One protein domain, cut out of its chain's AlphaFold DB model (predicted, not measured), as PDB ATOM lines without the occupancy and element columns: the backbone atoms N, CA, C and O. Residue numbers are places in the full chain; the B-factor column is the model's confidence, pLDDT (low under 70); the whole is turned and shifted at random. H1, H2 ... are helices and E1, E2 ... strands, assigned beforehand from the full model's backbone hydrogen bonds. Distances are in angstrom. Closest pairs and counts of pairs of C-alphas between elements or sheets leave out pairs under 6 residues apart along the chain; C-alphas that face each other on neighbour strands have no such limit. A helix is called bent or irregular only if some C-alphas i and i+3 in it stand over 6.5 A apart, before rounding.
ATOM      1  N   PHE A   2     159.036 226.521 271.247       86.88
ATOM      2  CA  PHE A   2     158.564 227.882 270.943       86.88
ATOM      3  C   PHE A   2     159.416 229.006 271.545       86.88
ATOM      4  O   PHE A   2     159.626 230.024 270.900       86.88
ATOM      5  N   ALA A   3     159.973 228.795 272.739       87.25
ATOM      6  CA  ALA A   3     160.910 229.723 273.366       87.25
ATOM      7  C   ALA A   3     162.161 229.978 272.508       87.25
ATOM      8  O   ALA A   3     162.586 231.118 272.342       87.25
ATOM      9  N   GLY A   4     162.693 228.915 271.898       89.38
ATOM     10  CA  GLY A   4     163.814 229.003 270.966       89.38
ATOM     11  C   GLY A   4     163.438 229.751 269.688       89.38
ATOM     12  O   GLY A   4     164.216 230.578 269.235       89.38
ATOM     13  N   LEU A   5     162.224 229.540 269.157       90.50
ATOM     14  CA  LEU A   5     161.717 230.325 268.024       90.50
ATOM     15  C   LEU A   5     161.627 231.816 268.371       90.50
ATOM     16  O   LEU A   5     162.091 232.637 267.593       90.50
ATOM     17  N   VAL A   6     161.065 232.171 269.531       91.56
ATOM     18  CA  VAL A   6     160.949 233.576 269.960       91.56
ATOM     19  C   VAL A   6     162.316 234.251 270.035       91.56
ATOM     20  O   VAL A   6     162.458 235.371 269.558       91.56
ATOM     21  N   LEU A   7     163.334 233.574 270.568       92.44
ATOM     22  CA  LEU A   7     164.691 234.122 270.580       92.44
ATOM     23  C   LEU A   7     165.276 234.253 269.175       92.44
ATOM     24  O   LEU A   7     165.804 235.314 268.855       92.44
ATOM     25  N   SER A   8     165.131 233.236 268.321       92.88
ATOM     26  CA  SER A   8     165.608 233.326 266.937       92.88
ATOM     27  C   SER A   8     164.916 234.450 266.154       92.88
ATOM     28  O   SER A   8     165.513 235.063 265.275       92.88
ATOM     29  N   LEU A   9     163.663 234.780 266.489       92.75
ATOM     30  CA  LEU A   9     162.953 235.926 265.914       92.75
ATOM     31  C   LEU A   9     163.526 237.271 266.361       92.75
ATOM     32  O   LEU A   9     163.483 238.230 265.597       92.75
ATOM     33  N   MET A  10     164.061 237.358 267.581       92.12
ATOM     34  CA  MET A  10     164.663 238.593 268.092       92.12
ATOM     35  C   MET A  10     165.995 238.923 267.415       92.12
ATOM     36  O   MET A  10     166.333 240.100 267.302       92.12
ATOM     37  N   SER A  11     166.753 237.912 266.984       92.00
ATOM     38  CA  SER A  11     168.020 238.082 266.256       92.00
ATOM     39  C   SER A  11     167.865 238.021 264.736       92.00
ATOM     40  O   SER A  11     168.718 238.549 264.026       92.00
ATOM     41  N   GLY A  12     166.815 237.370 264.230       92.31
ATOM     42  CA  GLY A  12     166.690 237.013 262.814       92.31
ATOM     43  C   GLY A  12     167.573 235.830 262.392       92.31
ATOM     44  O   GLY A  12     167.638 235.525 261.204       92.31
ATOM     45  N   ASP A  13     168.226 235.161 263.344       93.19
ATOM     46  CA  ASP A  13     169.153 234.041 263.129       93.19
ATOM     47  C   ASP A  13     169.012 233.008 264.262       93.19
ATOM     48  O   ASP A  13     168.292 233.235 265.234       93.19
ATOM     49  N   VAL A  14     169.670 231.855 264.162       93.06
ATOM     50  CA  VAL A  14     169.604 230.781 265.162       93.06
ATOM     51  C   VAL A  14     170.016 231.311 266.537       93.06
ATOM     52  O   VAL A  14     171.111 231.845 266.707       93.06
ATOM     53  N   ALA A  15     169.144 231.153 267.537       93.50
ATOM     54  CA  ALA A  15     169.432 231.612 268.890       93.50
ATOM     55  C   ALA A  15     170.683 230.934 269.480       93.50
ATOM     56  O   ALA A  15     170.826 229.711 269.425       93.50
ATOM     57  N   THR A  16     171.551 231.740 270.095       95.19
ATOM     58  CA  THR A  16     172.777 231.296 270.774       95.19
ATOM     59  C   THR A  16     172.683 231.499 272.289       95.19
ATOM     60  O   THR A  16     171.745 232.130 272.787       95.19
ATOM     61  N   GLN A  17     173.671 230.995 273.035       94.31
ATOM     62  CA  GLN A  17     173.772 231.218 274.483       94.31
ATOM     63  C   GLN A  17     173.956 232.699 274.822       94.31
ATOM     64  O   GLN A  17     173.370 233.203 275.777       94.31
ATOM     65  N   GLU A  18     174.730 233.425 274.016       94.69
ATOM     66  CA  GLU A  18     174.948 234.860 274.193       94.69
ATOM     67  C   GLU A  18     173.640 235.626 274.004       94.69
ATOM     68  O   GLU A  18     173.324 236.518 274.790       94.69
ATOM     69  N   LEU A  19     172.847 235.250 272.994       94.12
ATOM     70  CA  LEU A  19     171.535 235.847 272.775       94.12
ATOM     71  C   LEU A  19     170.579 235.525 273.925       94.12
ATOM     72  O   LEU A  19     169.864 236.416 274.379       94.12
ATOM     73  N   LEU A  20     170.584 234.286 274.423       93.88
ATOM     74  CA  LEU A  20     169.804 233.896 275.596       93.88
ATOM     75  C   LEU A  20     170.184 234.744 276.819       93.88
ATOM     76  O   LEU A  20     169.298 235.270 277.485       93.88
ATOM     77  N   ALA A  21     171.475 234.958 277.072       93.19
ATOM     78  CA  ALA A  21     171.936 235.800 278.175       93.19
ATOM     79  C   ALA A  21     171.520 237.275 278.015       93.19
ATOM     80  O   ALA A  21     171.235 237.950 278.999       93.19
ATOM     81  N   GLN A  22     171.466 237.787 276.782       94.06
ATOM     82  CA  GLN A  22     171.127 239.187 276.504       94.06
ATOM     83  C   GLN A  22     169.618 239.459 276.420       94.06
ATOM     84  O   GLN A  22     169.169 240.567 276.713       94.06
ATOM     85  N   ARG A  23     168.836 238.489 275.936       93.56
ATOM     86  CA  ARG A  23     167.424 238.660 275.543       93.56
ATOM     87  C   ARG A  23     166.475 237.682 276.236       93.56
ATOM     88  O   ARG A  23     165.269 237.756 276.003       93.56
ATOM     89  N   GLY A  24     166.980 236.809 277.108       91.69
ATOM     90  CA  GLY A  24     166.193 235.822 277.850       91.69
ATOM     91  C   GLY A  24     165.025 236.446 278.610       91.69
ATOM     92  O   GLY A  24     163.894 235.990 278.458       91.69
ATOM     93  N   ASP A  25     165.255 237.564 279.302       91.62
ATOM     94  CA  ASP A  25     164.202 238.290 280.026       91.62
ATOM     95  C   ASP A  25     163.094 238.818 279.105       91.62
ATOM     96  O   ASP A  25     161.912 238.787 279.456       91.62
ATOM     97  N   GLN A  26     163.449 239.271 277.899       91.44
ATOM     98  CA  GLN A  26     162.466 239.722 276.910       91.44
ATOM     99  C   GLN A  26     161.636 238.542 276.398       91.44
ATOM    100  O   GLN A  26     160.412 238.645 276.306       91.44
ATOM    101  N   ALA A  27     162.278 237.405 276.116       89.62
ATOM    102  CA  ALA A  27     161.574 236.189 275.726       89.62
ATOM    103  C   ALA A  27     160.648 235.710 276.856       89.62
ATOM    104  O   ALA A  27     159.475 235.428 276.619       89.62
ATOM    105  N   LYS A  28     161.123 235.710 278.103       89.12
ATOM    106  CA  LYS A  28     160.329 235.368 279.286       89.12
ATOM    107  C   LYS A  28     159.115 236.282 279.451       89.12
ATOM    108  O   LYS A  28     158.020 235.791 279.723       89.12
ATOM    109  N   ALA A  29     159.270 237.593 279.260       89.75
ATOM    110  CA  ALA A  29     158.163 238.544 279.355       89.75
ATOM    111  C   ALA A  29     157.032 238.220 278.360       89.75
ATOM    112  O   ALA A  29     155.863 238.230 278.749       89.75
ATOM    113  N   ILE A  30     157.375 237.842 277.121       88.00
ATOM    114  CA  ILE A  30     156.405 237.372 276.116       88.00
ATOM    115  C   ILE A  30     155.704 236.096 276.595       88.00
ATOM    116  O   ILE A  30     154.487 235.978 276.501       88.00
ATOM    117  N   PHE A  31     156.440 235.139 277.163       83.31
ATOM    118  CA  PHE A  31     155.830 233.904 277.661       83.31
ATOM    119  C   PHE A  31     154.893 234.127 278.851       83.31
ATOM    120  O   PHE A  31     153.862 233.459 278.970       83.31
ATOM    121  N   ARG A  32     155.215 235.082 279.726       84.31
ATOM    122  CA  ARG A  32     154.363 235.428 280.869       84.31
ATOM    123  C   ARG A  32     153.062 236.093 280.432       84.31
ATOM    124  O   ARG A  32     152.041 235.806 281.056       84.31
ATOM    125  N   SER A  33     153.087 236.908 279.374       84.19
ATOM    126  CA  SER A  33     151.892 237.580 278.850       84.19
ATOM    127  C   SER A  33     150.932 236.648 278.107       84.19
ATOM    128  O   SER A  33     149.762 236.993 277.957       84.19
ATOM    129  N   MET A  34     151.377 235.456 277.690       80.56
ATOM    130  CA  MET A  34     150.486 234.463 277.086       80.56
ATOM    131  C   MET A  34     149.434 233.982 278.090       80.56
ATOM    132  O   MET A  34     149.767 233.435 279.146       80.56
ATOM    133  N   VAL A  35     148.159 234.159 277.746       71.25
ATOM    134  CA  VAL A  35     147.017 233.748 278.577       71.25
ATOM    135  C   VAL A  35     146.844 232.232 278.531       71.25
ATOM    136  O   VAL A  35     146.801 231.584 279.579       71.25
ATOM    137  N   LEU A  36     146.848 231.647 277.331       70.25
ATOM    138  CA  LEU A  36     146.701 230.208 277.161       70.25
ATOM    139  C   LEU A  36     148.043 229.482 277.301       70.25
ATOM    140  O   LEU A  36     148.914 229.538 276.431       70.25
ATOM    141  N   LYS A  37     148.194 228.757 278.411       76.81
ATOM    142  CA  LYS A  37     149.334 227.873 278.672       76.81
ATOM    143  C   LYS A  37     148.831 226.438 278.736       76.81
ATOM    144  O   LYS A  37     148.025 226.095 279.597       76.81
ATOM    145  N   SER A  38     149.304 225.596 277.825       78.38
ATOM    146  CA  SER A  38     148.917 224.187 277.760       78.38
ATOM    147  C   SER A  38     150.117 223.278 277.977       78.38
ATOM    148  O   SER A  38     151.246 223.623 277.632       78.38
ATOM    149  N   SER A  39     149.868 222.083 278.517       79.56
ATOM    150  CA  SER A  39     150.915 221.084 278.758       79.56
ATOM    151  C   SER A  39     151.521 220.526 277.465       79.56
ATOM    152  O   SER A  39     152.554 219.866 277.507       79.56
ATOM    153  N   SER A  40     150.851 220.703 276.322       84.19
ATOM    154  CA  SER A  40     151.357 220.300 275.010       84.19
ATOM    155  C   SER A  40     150.776 221.169 273.896       84.19
ATOM    156  O   SER A  40     149.679 221.714 274.022       84.19
ATOM    157  N   SER A  41     151.485 221.247 272.768       84.88
ATOM    158  CA  SER A  41     150.990 221.926 271.565       84.88
ATOM    159  C   SER A  41     149.713 221.285 271.015       84.88
ATOM    160  O   SER A  41     148.902 221.975 270.414       84.88
ATOM    161  N   GLY A  42     149.514 219.971 271.189       86.44
ATOM    162  CA  GLY A  42     148.301 219.269 270.733       86.44
ATOM    163  C   GLY A  42     147.064 219.744 271.477       86.44
ATOM    164  O   GLY A  42     146.116 220.220 270.866       86.44
ATOM    165  N   LYS A  43     147.132 219.739 272.812       86.62
ATOM    166  CA  LYS A  43     146.046 220.258 273.644       86.62
ATOM    167  C   LYS A  43     145.795 221.745 273.397       86.62
ATOM    168  O   LYS A  43     144.646 222.161 273.414       86.62
ATOM    169  N   LEU A  44     146.854 222.537 273.193       87.88
ATOM    170  CA  LEU A  44     146.730 223.958 272.851       87.88
ATOM    171  C   LEU A  44     145.923 224.150 271.559       87.88
ATOM    172  O   LEU A  44     145.011 224.970 271.517       87.88
ATOM    173  N   PHE A  45     146.245 223.370 270.527       88.44
ATOM    174  CA  PHE A  45     145.553 223.407 269.245       88.44
ATOM    175  C   PHE A  45     144.087 222.963 269.363       88.44
ATOM    176  O   PHE A  45     143.200 223.657 268.869       88.44
ATOM    177  N   ASP A  46     143.814 221.867 270.077       86.56
ATOM    178  CA  ASP A  46     142.442 221.395 270.305       86.56
ATOM    179  C   ASP A  46     141.598 222.443 271.040       86.56
ATOM    180  O   ASP A  46     140.457 222.699 270.659       86.56
ATOM    181  N   GLN A  47     142.169 223.088 272.064       86.25
ATOM    182  CA  GLN A  47     141.521 224.176 272.800       86.25
ATOM    183  C   GLN A  47     141.224 225.368 271.892       86.25
ATOM    184  O   GLN A  47     140.105 225.870 271.912       86.25
ATOM    185  N   TYR A  48     142.192 225.789 271.074       86.06
ATOM    186  CA  TYR A  48     142.022 226.893 270.130       86.06
ATOM    187  C   TYR A  48     140.877 226.639 269.145       86.06
ATOM    188  O   TYR A  48     139.983 227.469 268.997       86.06
ATOM    189  N   ILE A  49     140.862 225.464 268.512       82.75
ATOM    190  CA  ILE A  49     139.834 225.115 267.529       82.75
ATOM    191  C   ILE A  49     138.459 224.942 268.190       82.75
ATOM    192  O   ILE A  49     137.453 225.382 267.632       82.75
ATOM    193  N   ALA A  50     138.395 224.316 269.369       82.94
ATOM    194  CA  ALA A  50     137.136 224.068 270.067       82.94
ATOM    195  C   ALA A  50     136.515 225.339 270.665       82.94
ATOM    196  O   ALA A  50     135.291 225.438 270.737       82.94
ATOM    197  N   ALA A  51     137.336 226.300 271.095       81.94
ATOM    198  CA  ALA A  51     136.857 227.524 271.731       81.94
ATOM    199  C   ALA A  51     136.190 228.499 270.742       81.94
ATOM    200  O   ALA A  51     135.382 229.332 271.151       81.94
ATOM    201  N   GLY A  52     136.469 228.359 269.442       76.25
ATOM    202  CA  GLY A  52     135.848 229.155 268.387       76.25
ATOM    203  C   GLY A  52     136.375 230.591 268.297       76.25
ATOM    204  O   GLY A  52     137.338 230.985 268.954       76.25
ATOM    205  N   LEU A  53     135.743 231.383 267.425       72.50
ATOM    206  CA  LEU A  53     136.153 232.763 267.159       72.50
ATOM    207  C   LEU A  53     136.004 233.633 268.419       72.50
ATOM    208  O   LEU A  53     134.914 233.738 268.976       72.50
ATOM    209  N   GLY A  54     137.088 234.301 268.820       71.38
ATOM    210  CA  GLY A  54     137.085 235.312 269.884       71.38
ATOM    211  C   GLY A  54     137.548 234.837 271.262       71.38
ATOM    212  O   GLY A  54     137.742 235.683 272.130       71.38
ATOM    213  N   ALA A  55     137.768 233.535 271.470       80.56
ATOM    214  CA  ALA A  55     138.355 233.036 272.716       80.56
ATOM    215  C   ALA A  55     139.857 233.343 272.796       80.56
ATOM    216  O   ALA A  55     140.305 234.034 273.704       80.56
ATOM    217  N   GLU A  56     140.617 232.878 271.804       81.00
ATOM    218  CA  GLU A  56     142.032 233.199 271.635       81.00
ATOM    219  C   GLU A  56     142.252 233.646 270.186       81.00
ATOM    220  O   GLU A  56     141.863 232.920 269.270       81.00
ATOM    221  N   PRO A  57     142.838 234.829 269.932       80.69
ATOM    222  CA  PRO A  57     142.980 235.352 268.573       80.69
ATOM    223  C   PRO A  57     144.075 234.643 267.767       80.69
ATOM    224  O   PRO A  57     144.052 234.677 266.540       80.69
ATOM    225  N   MET A  58     145.056 234.035 268.443       86.12
ATOM    226  CA  MET A  58     146.192 233.361 267.820       86.12
ATOM    227  C   MET A  58     146.825 232.381 268.807       86.12
ATOM    228  O   MET A  58     147.020 232.706 269.976       86.12
ATOM    229  N   VAL A  59     147.224 231.212 268.309       87.69
ATOM    230  CA  VAL A  59     148.071 230.267 269.043       87.69
ATOM    231  C   VAL A  59     149.299 229.909 268.226       87.69
ATOM    232  O   VAL A  59     149.309 230.007 267.001       87.69
ATOM    233  N   ILE A  60     150.339 229.464 268.923       88.06
ATOM    234  CA  ILE A  60     151.538 228.907 268.308       88.06
ATOM    235  C   ILE A  60     151.454 227.378 268.294       88.06
ATOM    236  O   ILE A  60     151.101 226.750 269.292       88.06
ATOM    237  N   GLY A  61     151.781 226.766 267.162       89.31
ATOM    238  CA  GLY A  61     151.671 225.325 266.965       89.31
ATOM    239  C   GLY A  61     152.566 224.835 265.836       89.31
ATOM    240  O   GLY A  61     153.257 225.619 265.184       89.31
ATOM    241  N   TYR A  62     152.560 223.526 265.617       90.56
ATOM    242  CA  TYR A  62     153.194 222.919 264.456       90.56
ATOM    243  C   TYR A  62     152.197 222.828 263.300       90.56
ATOM    244  O   TYR A  62     151.030 222.500 263.503       90.56
ATOM    245  N   GLU A  63     152.674 223.051 262.075       91.44
ATOM    246  CA  GLU A  63     151.852 222.949 260.861       91.44
ATOM    247  C   GLU A  63     151.175 221.575 260.728       91.44
ATOM    248  O   GLU A  63     149.993 221.491 260.393       91.44
ATOM    249  N   ASN A  64     151.898 220.497 261.047       89.62
ATOM    250  CA  ASN A  64     151.392 219.132 260.910       89.62
ATOM    251  C   ASN A  64     150.173 218.845 261.804       89.62
ATOM    252  O   ASN A  64     149.399 217.949 261.496       89.62
ATOM    253  N   GLN A  65     149.949 219.615 262.871       90.25
ATOM    254  CA  GLN A  65     148.774 219.439 263.729       90.25
ATOM    255  C   GLN A  65     147.481 219.798 262.996       90.25
ATOM    256  O   GLN A  65     146.486 219.093 263.147       90.25
ATOM    257  N   LEU A  66     147.502 220.846 262.163       90.19
ATOM    258  CA  LEU A  66     146.353 221.188 261.326       90.19
ATOM    259  C   LEU A  66     146.139 220.135 260.230       90.19
ATOM    260  O   LEU A  66     144.995 219.785 259.945       90.19
ATOM    261  N   VAL A  67     147.226 219.600 259.661       91.00
ATOM    262  CA  VAL A  67     147.157 218.512 258.671       91.00
ATOM    263  C   VAL A  67     146.488 217.277 259.271       91.00
ATOM    264  O   VAL A  67     145.492 216.806 258.731       91.00
ATOM    265  N   GLU A  68     146.971 216.796 260.418       90.44
ATOM    266  CA  GLU A  68     146.392 215.642 261.115       90.44
ATOM    267  C   GLU A  68     144.928 215.879 261.492       90.44
ATOM    268  O   GLU A  68     144.084 214.997 261.340       90.44
ATOM    269  N   TRP A  69     144.593 217.090 261.933       89.75
ATOM    270  CA  TRP A  69     143.224 217.445 262.283       89.75
ATOM    271  C   TRP A  69     142.270 217.442 261.080       89.75
ATOM    272  O   TRP A  69     141.109 217.039 261.221       89.75
ATOM    273  N   ALA A  70     142.751 217.872 259.909       90.44
ATOM    274  CA  ALA A  70     142.010 217.817 258.653       90.44
ATOM    275  C   ALA A  70     141.867 216.375 258.134       90.44
ATOM    276  O   ALA A  70     140.796 215.997 257.659       90.44
ATOM    277  N   LEU A  71     142.915 215.556 258.271       90.81
ATOM    278  CA  LEU A  71     142.911 214.141 257.889       90.81
ATOM    279  C   LEU A  71     142.003 213.286 258.782       90.81
ATOM    280  O   LEU A  71     141.380 212.347 258.289       90.81
ATOM    281  N   ALA A  72     141.907 213.607 260.073       91.19
ATOM    282  CA  ALA A  72     141.092 212.863 261.031       91.19
ATOM    283  C   ALA A  72     139.581 212.945 260.741       91.19
ATOM    284  O   ALA A  72     138.850 212.001 261.031       91.19
ATOM    285  N   ASP A  73     139.107 214.061 260.175       91.81
ATOM    286  CA  ASP A  73     137.714 214.237 259.745       91.81
ATOM    287  C   ASP A  73     137.645 215.148 258.500       91.81
ATOM    288  O   ASP A  73     137.457 216.369 258.617       91.81
ATOM    289  N   PRO A  74     137.769 214.571 257.286       91.31
ATOM    290  CA  PRO A  74     137.748 215.336 256.041       91.31
ATOM    291  C   PRO A  74     136.421 216.061 255.793       91.31
ATOM    292  O   PRO A  74     136.404 217.141 255.202       91.31
ATOM    293  N   ALA A  75     135.299 215.508 256.264       92.12
ATOM    294  CA  ALA A  75     133.990 216.138 256.115       92.12
ATOM    295  C   ALA A  75     133.893 217.407 256.974       92.12
ATOM    296  O   ALA A  75     133.346 218.420 256.533       92.12
ATOM    297  N   ARG A  76     134.445 217.381 258.194       89.31
ATOM    298  CA  ARG A  76     134.601 218.583 259.022       89.31
ATOM    299  C   ARG A  76     135.514 219.602 258.358       89.31
ATOM    300  O   ARG A  76     135.156 220.777 258.334       89.31
ATOM    301  N   TRP A  77     136.638 219.172 257.787       89.81
ATOM    302  CA  TRP A  77     137.544 220.080 257.085       89.81
ATOM    303  C   TRP A  77     136.874 220.794 255.907       89.81
ATOM    304  O   TRP A  77     136.967 222.016 255.794       89.81
ATOM    305  N   GLN A  78     136.112 220.066 255.086       89.75
ATOM    306  CA  GLN A  78     135.355 220.649 253.974       89.75
ATOM    307  C   GLN A  78     134.355 221.714 254.443       89.75
ATOM    308  O   GLN A  78     134.254 222.770 253.822       89.75
ATOM    309  N   ARG A  79     133.652 221.484 255.562       89.25
ATOM    310  CA  ARG A  79     132.735 222.485 256.140       89.25
ATOM    311  C   ARG A  79     133.468 223.751 256.586       89.25
ATOM    312  O   ARG A  79     132.992 224.851 256.314       89.25
ATOM    313  N   VAL A  80     134.631 223.605 257.223       86.38
ATOM    314  CA  VAL A  80     135.469 224.742 257.643       86.38
ATOM    315  C   VAL A  80     135.948 225.549 256.440       86.38
ATOM    316  O   VAL A  80     135.823 226.771 256.434       86.38
ATOM    317  N   GLN A  81     136.431 224.877 255.392       86.31
ATOM    318  CA  GLN A  81     136.864 225.535 254.156       86.31
ATOM    319  C   GLN A  81     135.709 226.229 253.421       86.31
ATOM    320  O   GLN A  81     135.911 227.286 252.829       86.31
ATOM    321  N   ALA A  82     134.486 225.702 253.522       88.44
ATOM    322  CA  ALA A  82     133.276 226.333 252.995       88.44
ATOM    323  C   ALA A  82     132.767 227.528 253.836       88.44
ATOM    324  O   ALA A  82     131.716 228.088 253.527       88.44
ATOM    325  N   GLY A  83     133.479 227.923 254.899       79.06
ATOM    326  CA  GLY A  83     133.125 229.063 255.751       79.06
ATOM    327  C   GLY A  83     132.119 228.746 256.861       79.06
ATOM    328  O   GLY A  83     131.640 229.656 257.536       79.06
ATOM    329  N   MET A  84     131.801 227.469 257.096       67.44
ATOM    330  CA  MET A  84     130.924 227.047 258.191       67.44
ATOM    331  C   MET A  84     131.729 226.871 259.491       67.44
ATOM    332  O   MET A  84     131.931 225.750 259.957       67.44
ATOM    333  N   GLY A  85     132.217 227.977 260.069       69.50
ATOM    334  CA  GLY A  85     132.922 228.000 261.360       69.50
ATOM    335  C   GLY A  85     134.180 228.874 261.378       69.50
ATOM    336  O   GLY A  85     134.380 229.720 260.509       69.50
ATOM    337  N   ALA A  86     135.036 228.668 262.384       72.06
ATOM    338  CA  ALA A  86     136.348 229.310 262.456       72.06
ATOM    339  C   ALA A  86     137.271 228.724 261.376       72.06
ATOM    340  O   ALA A  86     137.554 227.525 261.396       72.06
ATOM    341  N   LYS A  87     137.735 229.558 260.439       80.88
ATOM    342  CA  LYS A  87     138.706 229.166 259.412       80.88
ATOM    343  C   LYS A  87     140.125 229.422 259.939       80.88
ATOM    344  O   LYS A  87     140.493 230.586 260.086       80.88
ATOM    345  N   PRO A  88     140.911 228.381 260.261       79.25
ATOM    346  CA  PRO A  88     142.284 228.578 260.695       79.25
ATOM    347  C   PRO A  88     143.141 229.016 259.505       79.25
ATOM    348  O   PRO A  88     143.105 228.394 258.446       79.25
ATOM    349  N   GLU A  89     143.930 230.063 259.711       86.44
ATOM    350  CA  GLU A  89     144.974 230.512 258.792       86.44
ATOM    351  C   GLU A  89     146.328 230.349 259.488       86.44
ATOM    352  O   GLU A  89     146.431 230.530 260.706       86.44
ATOM    353  N   ILE A  90     147.366 229.989 258.732       89.94
ATOM    354  CA  ILE A  90     148.711 229.801 259.283       89.94
ATOM    355  C   ILE A  90     149.559 231.031 258.985       89.94
ATOM    356  O   ILE A  90     149.720 231.435 257.834       89.94
ATOM    357  N   LEU A  91     150.162 231.592 260.031       90.94
ATOM    358  CA  LEU A  91     151.181 232.626 259.907       90.94
ATOM    359  C   LEU A  91     152.563 232.005 260.109       90.94
ATOM    360  O   LEU A  91     152.844 231.412 261.150       90.94
ATOM    361  N   TYR A  92     153.434 232.177 259.117       90.88
ATOM    362  CA  TYR A  92     154.836 231.781 259.203       90.88
ATOM    363  C   TYR A  92     155.662 233.010 259.561       90.88
ATOM    364  O   TYR A  92     155.781 233.923 258.735       90.88
ATOM    365  N   PRO A  93     156.228 233.081 260.775       91.06
ATOM    366  CA  PRO A  93     157.092 234.193 261.111       91.06
ATOM    367  C   PRO A  93     158.382 234.095 260.280       91.06
ATOM    368  O   PRO A  93     158.748 233.017 259.807       91.06
ATOM    369  N   ARG A  94     159.053 235.225 260.043       91.31
ATOM    370  CA  ARG A  94     160.299 235.282 259.264       91.31
ATOM    371  C   ARG A  94     161.434 235.737 260.190       91.31
ATOM    372  O   ARG A  94     161.431 236.909 260.557       91.31
ATOM    373  N   PRO A  95     162.387 234.860 260.546       89.44
ATOM    374  CA  PRO A  95     162.475 233.437 260.187       89.44
ATOM    375  C   PRO A  95     161.501 232.530 260.965       89.44
ATOM    376  O   PRO A  95     161.154 232.814 262.105       89.44
ATOM    377  N   THR A  96     161.108 231.395 260.388       90.38
ATOM    378  CA  THR A  96     160.466 230.292 261.118       90.38
ATOM    379  C   THR A  96     161.499 229.220 261.445       90.38
ATOM    380  O   THR A  96     162.617 229.244 260.930       90.38
ATOM    381  N   VAL A  97     161.136 228.256 262.287       88.56
ATOM    382  CA  VAL A  97     162.037 227.169 262.675       88.56
ATOM    383  C   VAL A  97     161.534 225.823 262.168       88.56
ATOM    384  O   VAL A  97     160.391 225.431 262.405       88.56
ATOM    385  N   TYR A  98     162.422 225.085 261.508       85.69
ATOM    386  CA  TYR A  98     162.198 223.701 261.117       85.69
ATOM    387  C   TYR A  98     162.484 222.761 262.285       85.69
ATOM    388  O   TYR A  98     163.626 222.558 262.705       85.69
ATOM    389  N   SER A  99     161.418 222.161 262.810       74.50
ATOM    390  CA  SER A  99     161.498 221.159 263.867       74.50
ATOM    391  C   SER A  99     161.749 219.778 263.270       74.50
ATOM    392  O   SER A  99     160.818 219.091 262.852       74.50
ATOM    393  N   ALA A 100     163.009 219.347 263.260       69.31
ATOM    394  CA  ALA A 100     163.338 217.952 263.001       69.31
ATOM    395  C   ALA A 100     162.975 217.101 264.232       69.31
ATOM    396  O   ALA A 100     163.360 217.432 265.353       69.31
ATOM    397  N   ASP A 117     163.882 202.724 259.616       58.25
ATOM    398  CA  ASP A 117     165.290 202.568 259.227       58.25
ATOM    399  C   ASP A 117     165.512 202.718 257.706       58.25
ATOM    400  O   ASP A 117     166.651 202.858 257.260       58.25
ATOM    401  N   GLN A 118     164.441 202.715 256.897       66.12
ATOM    402  CA  GLN A 118     164.508 203.022 255.467       66.12
ATOM    403  C   GLN A 118     164.149 204.496 255.214       66.12
ATOM    404  O   GLN A 118     162.975 204.863 255.326       66.12
ATOM    405  N   PRO A 119     165.108 205.350 254.795       70.75
ATOM    406  CA  PRO A 119     164.889 206.794 254.670       70.75
ATOM    407  C   PRO A 119     163.717 207.176 253.759       70.75
ATOM    408  O   PRO A 119     162.985 208.117 254.053       70.75
ATOM    409  N   GLN A 120     163.508 206.430 252.672       73.50
ATOM    410  CA  GLN A 120     162.432 206.698 251.714       73.50
ATOM    411  C   GLN A 120     161.050 206.331 252.269       73.50
ATOM    412  O   GLN A 120     160.107 207.106 252.125       73.50
ATOM    413  N   ALA A 121     160.927 205.183 252.942       72.50
ATOM    414  CA  ALA A 121     159.669 204.764 253.556       72.50
ATOM    415  C   ALA A 121     159.288 205.690 254.722       72.50
ATOM    416  O   ALA A 121     158.135 206.109 254.825       72.50
ATOM    417  N   ALA A 122     160.264 206.084 255.546       72.50
ATOM    418  CA  ALA A 122     160.069 207.062 256.609       72.50
ATOM    419  C   ALA A 122     159.623 208.424 256.057       72.50
ATOM    420  O   ALA A 122     158.628 208.974 256.528       72.50
ATOM    421  N   ALA A 123     160.300 208.939 255.024       75.50
ATOM    422  CA  ALA A 123     159.936 210.201 254.386       75.50
ATOM    423  C   ALA A 123     158.517 210.157 253.797       75.50
ATOM    424  O   ALA A 123     157.736 211.082 254.015       75.50
ATOM    425  N   ALA A 124     158.150 209.067 253.117       77.19
ATOM    426  CA  ALA A 124     156.812 208.894 252.559       77.19
ATOM    427  C   ALA A 124     155.727 208.841 253.648       77.19
ATOM    428  O   ALA A 124     154.671 209.453 253.495       77.19
ATOM    429  N   CYS A 125     155.974 208.144 254.760       79.19
ATOM    430  CA  CYS A 125     155.047 208.112 255.893       79.19
ATOM    431  C   CYS A 125     154.913 209.484 256.565       79.19
ATOM    432  O   CYS A 125     153.800 209.941 256.791       79.19
ATOM    433  N   LEU A 126     156.024 210.171 256.834       80.25
ATOM    434  CA  LEU A 126     156.023 211.506 257.441       80.25
ATOM    435  C   LEU A 126     155.286 212.530 256.563       80.25
ATOM    436  O   LEU A 126     154.487 213.313 257.069       80.25
ATOM    437  N   SER A 127     155.481 212.463 255.248       82.62
ATOM    438  CA  SER A 127     154.792 213.319 254.274       82.62
ATOM    439  C   SER A 127     153.268 213.184 254.364       82.62
ATOM    440  O   SER A 127     152.554 214.183 254.403       82.62
ATOM    441  N   LYS A 128     152.760 211.947 254.496       82.88
ATOM    442  CA  LYS A 128     151.322 211.678 254.689       82.88
ATOM    443  C   LYS A 128     150.765 212.298 255.970       82.88
ATOM    444  O   LYS A 128     149.583 212.609 256.009       82.88
ATOM    445  N   HIS A 129     151.616 212.487 256.976       85.38
ATOM    446  CA  HIS A 129     151.276 213.107 258.255       85.38
ATOM    447  C   HIS A 129     151.645 214.599 258.318       85.38
ATOM    448  O   HIS A 129     151.843 215.169 259.390       85.38
ATOM    449  N   GLY A 130     151.796 215.246 257.158       85.69
ATOM    450  CA  GLY A 130     151.981 216.690 257.057       85.69
ATOM    451  C   GLY A 130     153.371 217.205 257.409       85.69
ATOM    452  O   GLY A 130     153.563 218.420 257.427       85.69
ATOM    453  N   PHE A 131     154.343 216.329 257.669       87.31
ATOM    454  CA  PHE A 131     155.724 216.754 257.872       87.31
ATOM    455  C   PHE A 131     156.335 217.209 256.546       87.31
ATOM    456  O   PHE A 131     156.231 216.533 255.523       87.31
ATOM    457  N   ARG A 132     156.998 218.365 256.587       85.94
ATOM    458  CA  ARG A 132     157.739 218.904 255.447       85.94
ATOM    459  C   ARG A 132     159.012 218.099 255.192       85.94
ATOM    460  O   ARG A 132     159.595 217.523 256.111       85.94
ATOM    461  N   GLY A 133     159.430 218.080 253.932       79.38
ATOM    462  CA  GLY A 133     160.723 217.569 253.513       79.38
ATOM    463  C   GLY A 133     161.869 218.506 253.911       79.38
ATOM    464  O   GLY A 133     161.660 219.526 254.582       79.38
ATOM    465  N   PRO A 134     163.102 218.180 253.486       72.31
ATOM    466  CA  PRO A 134     164.261 219.030 253.719       72.31
ATOM    467  C   PRO A 134     163.999 220.479 253.285       72.31
ATOM    468  O   PRO A 134     163.351 220.729 252.267       72.31
ATOM    469  N   LEU A 135     164.518 221.424 254.075       67.75
ATOM    470  CA  LEU A 135     164.426 222.868 253.827       67.75
ATOM    471  C   LEU A 135     162.991 223.426 253.767       67.75
ATOM    472  O   LEU A 135     162.766 224.486 253.202       67.75
ATOM    473  N   GLY A 136     162.009 222.747 254.370       70.25
ATOM    474  CA  GLY A 136     160.651 223.289 254.483       70.25
ATOM    475  C   GLY A 136     159.815 223.176 253.208       70.25
ATOM    476  O   GLY A 136     158.808 223.869 253.075       70.25
ATOM    477  N   THR A 137     160.178 222.284 252.291       77.56
ATOM    478  CA  THR A 137     159.351 221.937 251.125       77.56
ATOM    479  C   THR A 137     158.182 221.040 251.542       77.56
ATOM    480  O   THR A 137     158.337 220.172 252.407       77.56
ATOM    481  N   VAL A 138     156.982 221.240 250.981       73.69
ATOM    482  CA  VAL A 138     155.906 220.243 251.135       73.69
ATOM    483  C   VAL A 138     156.367 218.951 250.461       73.69
ATOM    484  O   VAL A 138     156.792 218.962 249.308       73.69
ATOM    485  N   ALA A 139     156.313 217.841 251.195       67.06
ATOM    486  CA  ALA A 139     156.675 216.528 250.684       67.06
ATOM    487  C   ALA A 139     155.411 215.687 250.442       67.06
ATOM    488  O   ALA A 139     154.482 215.714 251.250       67.06
ATOM    489  N   GLY A 140     155.398 214.926 249.343       65.69
ATOM    490  CA  GLY A 140     154.307 214.021 248.957       65.69
ATOM    491  C   GLY A 140     153.197 214.653 248.106       65.69
ATOM    492  O   GLY A 140     153.104 215.868 247.974       65.69
ATOM    493  N   ASP A 141     152.345 213.794 247.536       62.22
ATOM    494  CA  ASP A 141     151.311 214.178 246.554       62.22
ATOM    495  C   ASP A 141     149.969 214.598 247.186       62.22
ATOM    496  O   ASP A 141     149.088 215.120 246.503       62.22
ATOM    497  N   ALA A 142     149.782 214.347 248.485       63.09
ATOM    498  CA  ALA A 142     148.527 214.584 249.193       63.09
ATOM    499  C   ALA A 142     148.697 215.680 250.250       63.09
ATOM    500  O   ALA A 142     149.190 215.429 251.350       63.09
ATOM    501  N   ASP A 143     148.246 216.892 249.923       78.50
ATOM    502  CA  ASP A 143     148.171 218.003 250.867       78.50
ATOM    503  C   ASP A 143     146.724 218.223 251.327       78.50
ATOM    504  O   ASP A 143     145.924 218.866 250.647       78.50
ATOM    505  N   ALA A 144     146.389 217.692 252.507       83.50
ATOM    506  CA  ALA A 144     145.051 217.821 253.084       83.50
ATOM    507  C   ALA A 144     144.623 219.281 253.293       83.50
ATOM    508  O   ALA A 144     143.428 219.574 253.313       83.50
ATOM    509  N   ILE A 145     145.585 220.197 253.436       85.88
ATOM    510  CA  ILE A 145     145.345 221.618 253.699       85.88
ATOM    511  C   ILE A 145     145.848 222.503 252.553       85.88
ATOM    512  O   ILE A 145     146.192 223.669 252.767       85.88
ATOM    513  N   ALA A 146     145.878 221.956 251.332       83.31
ATOM    514  CA  ALA A 146     146.231 222.698 250.129       83.31
ATOM    515  C   ALA A 146     145.448 224.021 250.052       83.31
ATOM    516  O   ALA A 146     144.227 224.047 250.206       83.31
ATOM    517  N   GLY A 147     146.163 225.127 249.833       82.62
ATOM    518  CA  GLY A 147     145.592 226.479 249.801       82.62
ATOM    519  C   GLY A 147     145.581 227.217 251.146       82.62
ATOM    520  O   GLY A 147     145.380 228.426 251.147       82.62
ATOM    521  N   VAL A 148     145.844 226.533 252.268       86.25
ATOM    522  CA  VAL A 148     146.048 227.161 253.593       86.25
ATOM    523  C   VAL A 148     147.534 227.349 253.905       86.25
ATOM    524  O   VAL A 148     147.914 228.309 254.569       86.25
ATOM    525  N   ARG A 149     148.394 226.450 253.407       88.19
ATOM    526  CA  ARG A 149     149.855 226.559 253.532       88.19
ATOM    527  C   ARG A 149     150.531 226.842 252.186       88.19
ATOM    528  O   ARG A 149     150.042 226.373 251.156       88.19
ATOM    529  N   PRO A 150     151.676 227.549 252.172       87.38
ATOM    530  CA  PRO A 150     152.498 227.684 250.979       87.38
ATOM    531  C   PRO A 150     153.227 226.370 250.661       87.38
ATOM    532  O   PRO A 150     153.570 225.596 251.564       87.38
ATOM    533  N   ALA A 151     153.513 226.153 249.375       84.38
ATOM    534  CA  ALA A 151     154.264 224.987 248.904       84.38
ATOM    535  C   ALA A 151     155.694 224.942 249.475       84.38
ATOM    536  O   ALA A 151     156.208 223.872 249.803       84.38
ATOM    537  N   GLU A 152     156.309 226.105 249.682       84.12
ATOM    538  CA  GLU A 152     157.668 226.243 250.206       84.12
ATOM    539  C   GLU A 152     157.741 227.375 251.233       84.12
ATOM    540  O   GLU A 152     156.946 228.318 251.203       84.12
ATOM    541  N   ILE A 153     158.695 227.271 252.159       85.75
ATOM    542  CA  ILE A 153     158.992 228.317 253.136       85.75
ATOM    543  C   ILE A 153     160.474 228.661 253.001       85.75
ATOM    544  O   ILE A 153     161.331 227.828 253.260       85.75
ATOM    545  N   GLU A 154     160.774 229.895 252.602       82.38
ATOM    546  CA  GLU A 154     162.147 230.326 252.296       82.38
ATOM    547  C   GLU A 154     162.958 230.688 253.550       82.38
ATOM    548  O   GLU A 154     164.159 230.444 253.628       82.38
ATOM    549  N   ALA A 155     162.312 231.301 254.545       88.19
ATOM    550  CA  ALA A 155     162.974 231.843 255.730       88.19
ATOM    551  C   ALA A 155     162.965 230.822 256.874       88.19
ATOM    552  O   ALA A 155     162.299 231.027 257.887       88.19
ATOM    553  N   VAL A 156     163.657 229.699 256.680       88.44
ATOM    554  CA  VAL A 156     163.671 228.572 257.619       88.44
ATOM    555  C   VAL A 156     165.028 228.453 258.303       88.44
ATOM    556  O   VAL A 156     166.055 228.302 257.648       88.44
ATOM    557  N   LEU A 157     165.015 228.453 259.634       90.56
ATOM    558  CA  LEU A 157     166.177 228.181 260.473       90.56
ATOM    559  C   LEU A 157     166.088 226.789 261.116       90.56
ATOM    560  O   LEU A 157     164.984 226.293 261.364       90.56
ATOM    561  N   PRO A 158     167.222 226.145 261.437       89.06
ATOM    562  CA  PRO A 158     167.216 224.993 262.330       89.06
ATOM    563  C   PRO A 158     166.821 225.411 263.756       89.06
ATOM    564  O   PRO A 158     166.877 226.585 264.130       89.06
ATOM    565  N   MET A 159     166.440 224.434 264.582       89.06
ATOM    566  CA  MET A 159     166.307 224.665 266.023       89.06
ATOM    567  C   MET A 159     167.643 225.133 266.623       89.06
ATOM    568  O   MET A 159     168.691 224.639 266.192       89.06
ATOM    569  N   PRO A 160     167.622 226.006 267.653       91.44
ATOM    570  CA  PRO A 160     168.794 226.279 268.472       91.44
ATOM    571  C   PRO A 160     169.416 224.994 269.014       91.44
ATOM    572  O   PRO A 160     168.752 223.957 269.148       91.44
ATOM    573  N   SER A 161     170.701 225.075 269.334       90.88
ATOM    574  CA  SER A 161     171.469 223.947 269.842       90.88
ATOM    575  C   SER A 161     170.888 223.398 271.150       90.88
ATOM    576  O   SER A 161     170.159 224.073 271.882       90.88
ATOM    577  N   ALA A 162     171.187 222.129 271.444       89.88
ATOM    578  CA  ALA A 162     170.608 221.436 272.593       89.88
ATOM    579  C   ALA A 162     170.918 222.137 273.925       89.88
ATOM    580  O   ALA A 162     170.058 222.185 274.794       89.88
ATOM    581  N   ASP A 163     172.110 222.709 274.072       91.88
ATOM    582  CA  ASP A 163     172.522 223.469 275.250       91.88
ATOM    583  C   ASP A 163     171.684 224.742 275.444       91.88
ATOM    584  O   ASP A 163     171.239 225.004 276.559       91.88
ATOM    585  N   VAL A 164     171.380 225.487 274.372       92.38
ATOM    586  CA  VAL A 164     170.466 226.641 274.440       92.38
ATOM    587  C   VAL A 164     169.067 226.160 274.808       92.38
ATOM    588  O   VAL A 164     168.430 226.691 275.713       92.38
ATOM    589  N   MET A 165     168.593 225.104 274.144       91.19
ATOM    590  CA  MET A 165     167.250 224.566 274.357       91.19
ATOM    591  C   MET A 165     167.024 224.022 275.772       91.19
ATOM    592  O   MET A 165     165.904 224.116 276.273       91.19
ATOM    593  N   LEU A 166     168.063 223.466 276.399       90.25
ATOM    594  CA  LEU A 166     168.032 222.958 277.770       90.25
ATOM    595  C   LEU A 166     168.165 224.065 278.820       90.25
ATOM    596  O   LEU A 166     167.650 223.884 279.915       90.25
ATOM    597  N   ALA A 167     168.794 225.199 278.497       90.50
ATOM    598  CA  ALA A 167     168.898 226.350 279.399       90.50
ATOM    599  C   ALA A 167     167.627 227.226 279.422       90.50
ATOM    600  O   ALA A 167     167.421 228.009 280.349       90.50
ATOM    601  N   LEU A 168     166.765 227.111 278.404       86.56
ATOM    602  CA  LEU A 168     165.546 227.919 278.286       86.56
ATOM    603  C   LEU A 168     164.548 227.753 279.441       86.56
ATOM    604  O   LEU A 168     164.053 228.779 279.899       86.56
ATOM    605  N   PRO A 169     164.207 226.533 279.903       83.81
ATOM    606  CA  PRO A 169     163.267 226.361 281.009       83.81
ATOM    607  C   PRO A 169     163.734 227.070 282.283       83.81
ATOM    608  O   PRO A 169     162.967 227.832 282.863       83.81
ATOM    609  N   ASP A 170     165.013 226.925 282.639       82.94
ATOM    610  CA  ASP A 170     165.584 227.544 283.840       82.94
ATOM    611  C   ASP A 170     165.497 229.079 283.786       82.94
ATOM    612  O   ASP A 170     165.167 229.725 284.779       82.94
ATOM    613  N   GLN A 171     165.714 229.669 282.605       80.12
ATOM    614  CA  GLN A 171     165.526 231.107 282.375       80.12
ATOM    615  C   GLN A 171     164.056 231.551 282.379       80.12
ATOM    616  O   GLN A 171     163.752 232.722 282.592       80.12
ATOM    617  N   MET A 172     163.121 230.641 282.114       75.00
ATOM    618  CA  MET A 172     161.691 230.947 282.096       75.00
ATOM    619  C   MET A 172     161.036 230.822 283.472       75.00
ATOM    620  O   MET A 172     160.078 231.555 283.739       75.00
ATOM    621  N   ASP A 173     161.560 229.949 284.330       69.06
ATOM    622  CA  ASP A 173     160.987 229.632 285.639       69.06
ATOM    623  C   ASP A 173     161.500 230.529 286.778       69.06
ATOM    624  O   ASP A 173     160.755 230.765 287.733       69.06
ATOM    625  N   GLY A 174     162.730 231.050 286.691       56.16
ATOM    626  CA  GLY A 174     163.305 231.960 287.700       56.16
ATOM    627  C   GLY A 174     163.051 233.408 287.367       56.16
ATOM    628  O   GLY A 174     162.130 234.061 287.916       56.16
TER     629      GLY A 174
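This is residues 2 to 100 and 117 to 174 of the 174 residues of an uncharacterized protein of Rhizobium loti (UniProt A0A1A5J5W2). Two lobes sit side by side: one is a cluster of three crossed helices, H1, H2 and H7, with a tiny two-strand sheet, E1 and E2, beside H1; the other is a looser group of H3, H4 and H5, joined to the first by the short link from H2 to H3 and the long link from H5 to E1. H6 lies near H4, and residues 117 to 122 stick out freely. The printed part has 157 residues, with seven named helices and two named strands in the order H1 H2 H3 H4 H5 E1 H6 E2 H7; the sheet, order E1 E2, is parallel and the class is mostly helix. The whole is compact, with a radius of gyration of the C-alphas of 17.0 A, and spans 47 by 42 by 26 A.

H1, residues 2 to 11, touches H2, residues 17 to 33, at a steep tilt of 60 degrees, opposite ways; their closest C-alphas, of Val 6 and Ala 27, are 6.4 A apart. H2 is irregular, with C-alphas 22 and 25 7.8 A apart, and has a kink of 62 degrees near residue 24. H7, residues 162 to 173, is only just irregular: C-alphas 166 and 169 are 6.7 A apart. It touches H2 at a steep tilt of 43 degrees, the same way, closest at the C-alphas of Lys 28 and Met 172, 5.4 A. With residues 164 to 168 alone, H7 touches H1, about perpendicular at 78 degrees, closest at the C-alphas of Gly 4 and Met 165, 6.6 A. E1, residues 96 to 98, and E2, residues 156 to 158, are parallel neighbours at 51 degrees; N 98 and O 157 are 2.8 A apart, within hydrogen-bond range. The closest C-alphas of H1 and E1, of Leu 5 and Val 97, are 6.2 A apart. H3, residues 41 to 51, is close to but not clearly touching H4, residues 63 to 72, with the C-alphas of Gly 42 and Gln 65 closest at 7.0 A. H4 is likewise close to but not clearly touching H5, residues 74 to 81, with the C-alphas of Ala 70 and Trp 77 closest at 5.2 A. H6, residues 119 to 128, and H4 are near each other, with 6 pairs of C-alphas within 10 A. Every O i to N i+4 pair is within hydrogen-bond range in H1, H3, H4, H5 and H6; in H2 it is 11 of 13 and in H7 6 of 8.

H1 begins at C-alpha 2, (158.564, 227.882, 270.943). H2 is 23.2 A long, H7 18.2 A and H3 15.2 A. H7 ends at C-alpha 173, (160.987, 229.632, 285.639).

The C-alphas farthest apart, of Glu 18 and Ala 75, are 48.5 A apart. Residues 101 to 116 are not printed, with 16.0 A between C-alphas 100 and 117. The links H3 to H4, H5 to E1 and H6 to E2 are long. Mean pLDDT of the printed part is 84.3, and 12 residues are under 70, among them 139 to 142.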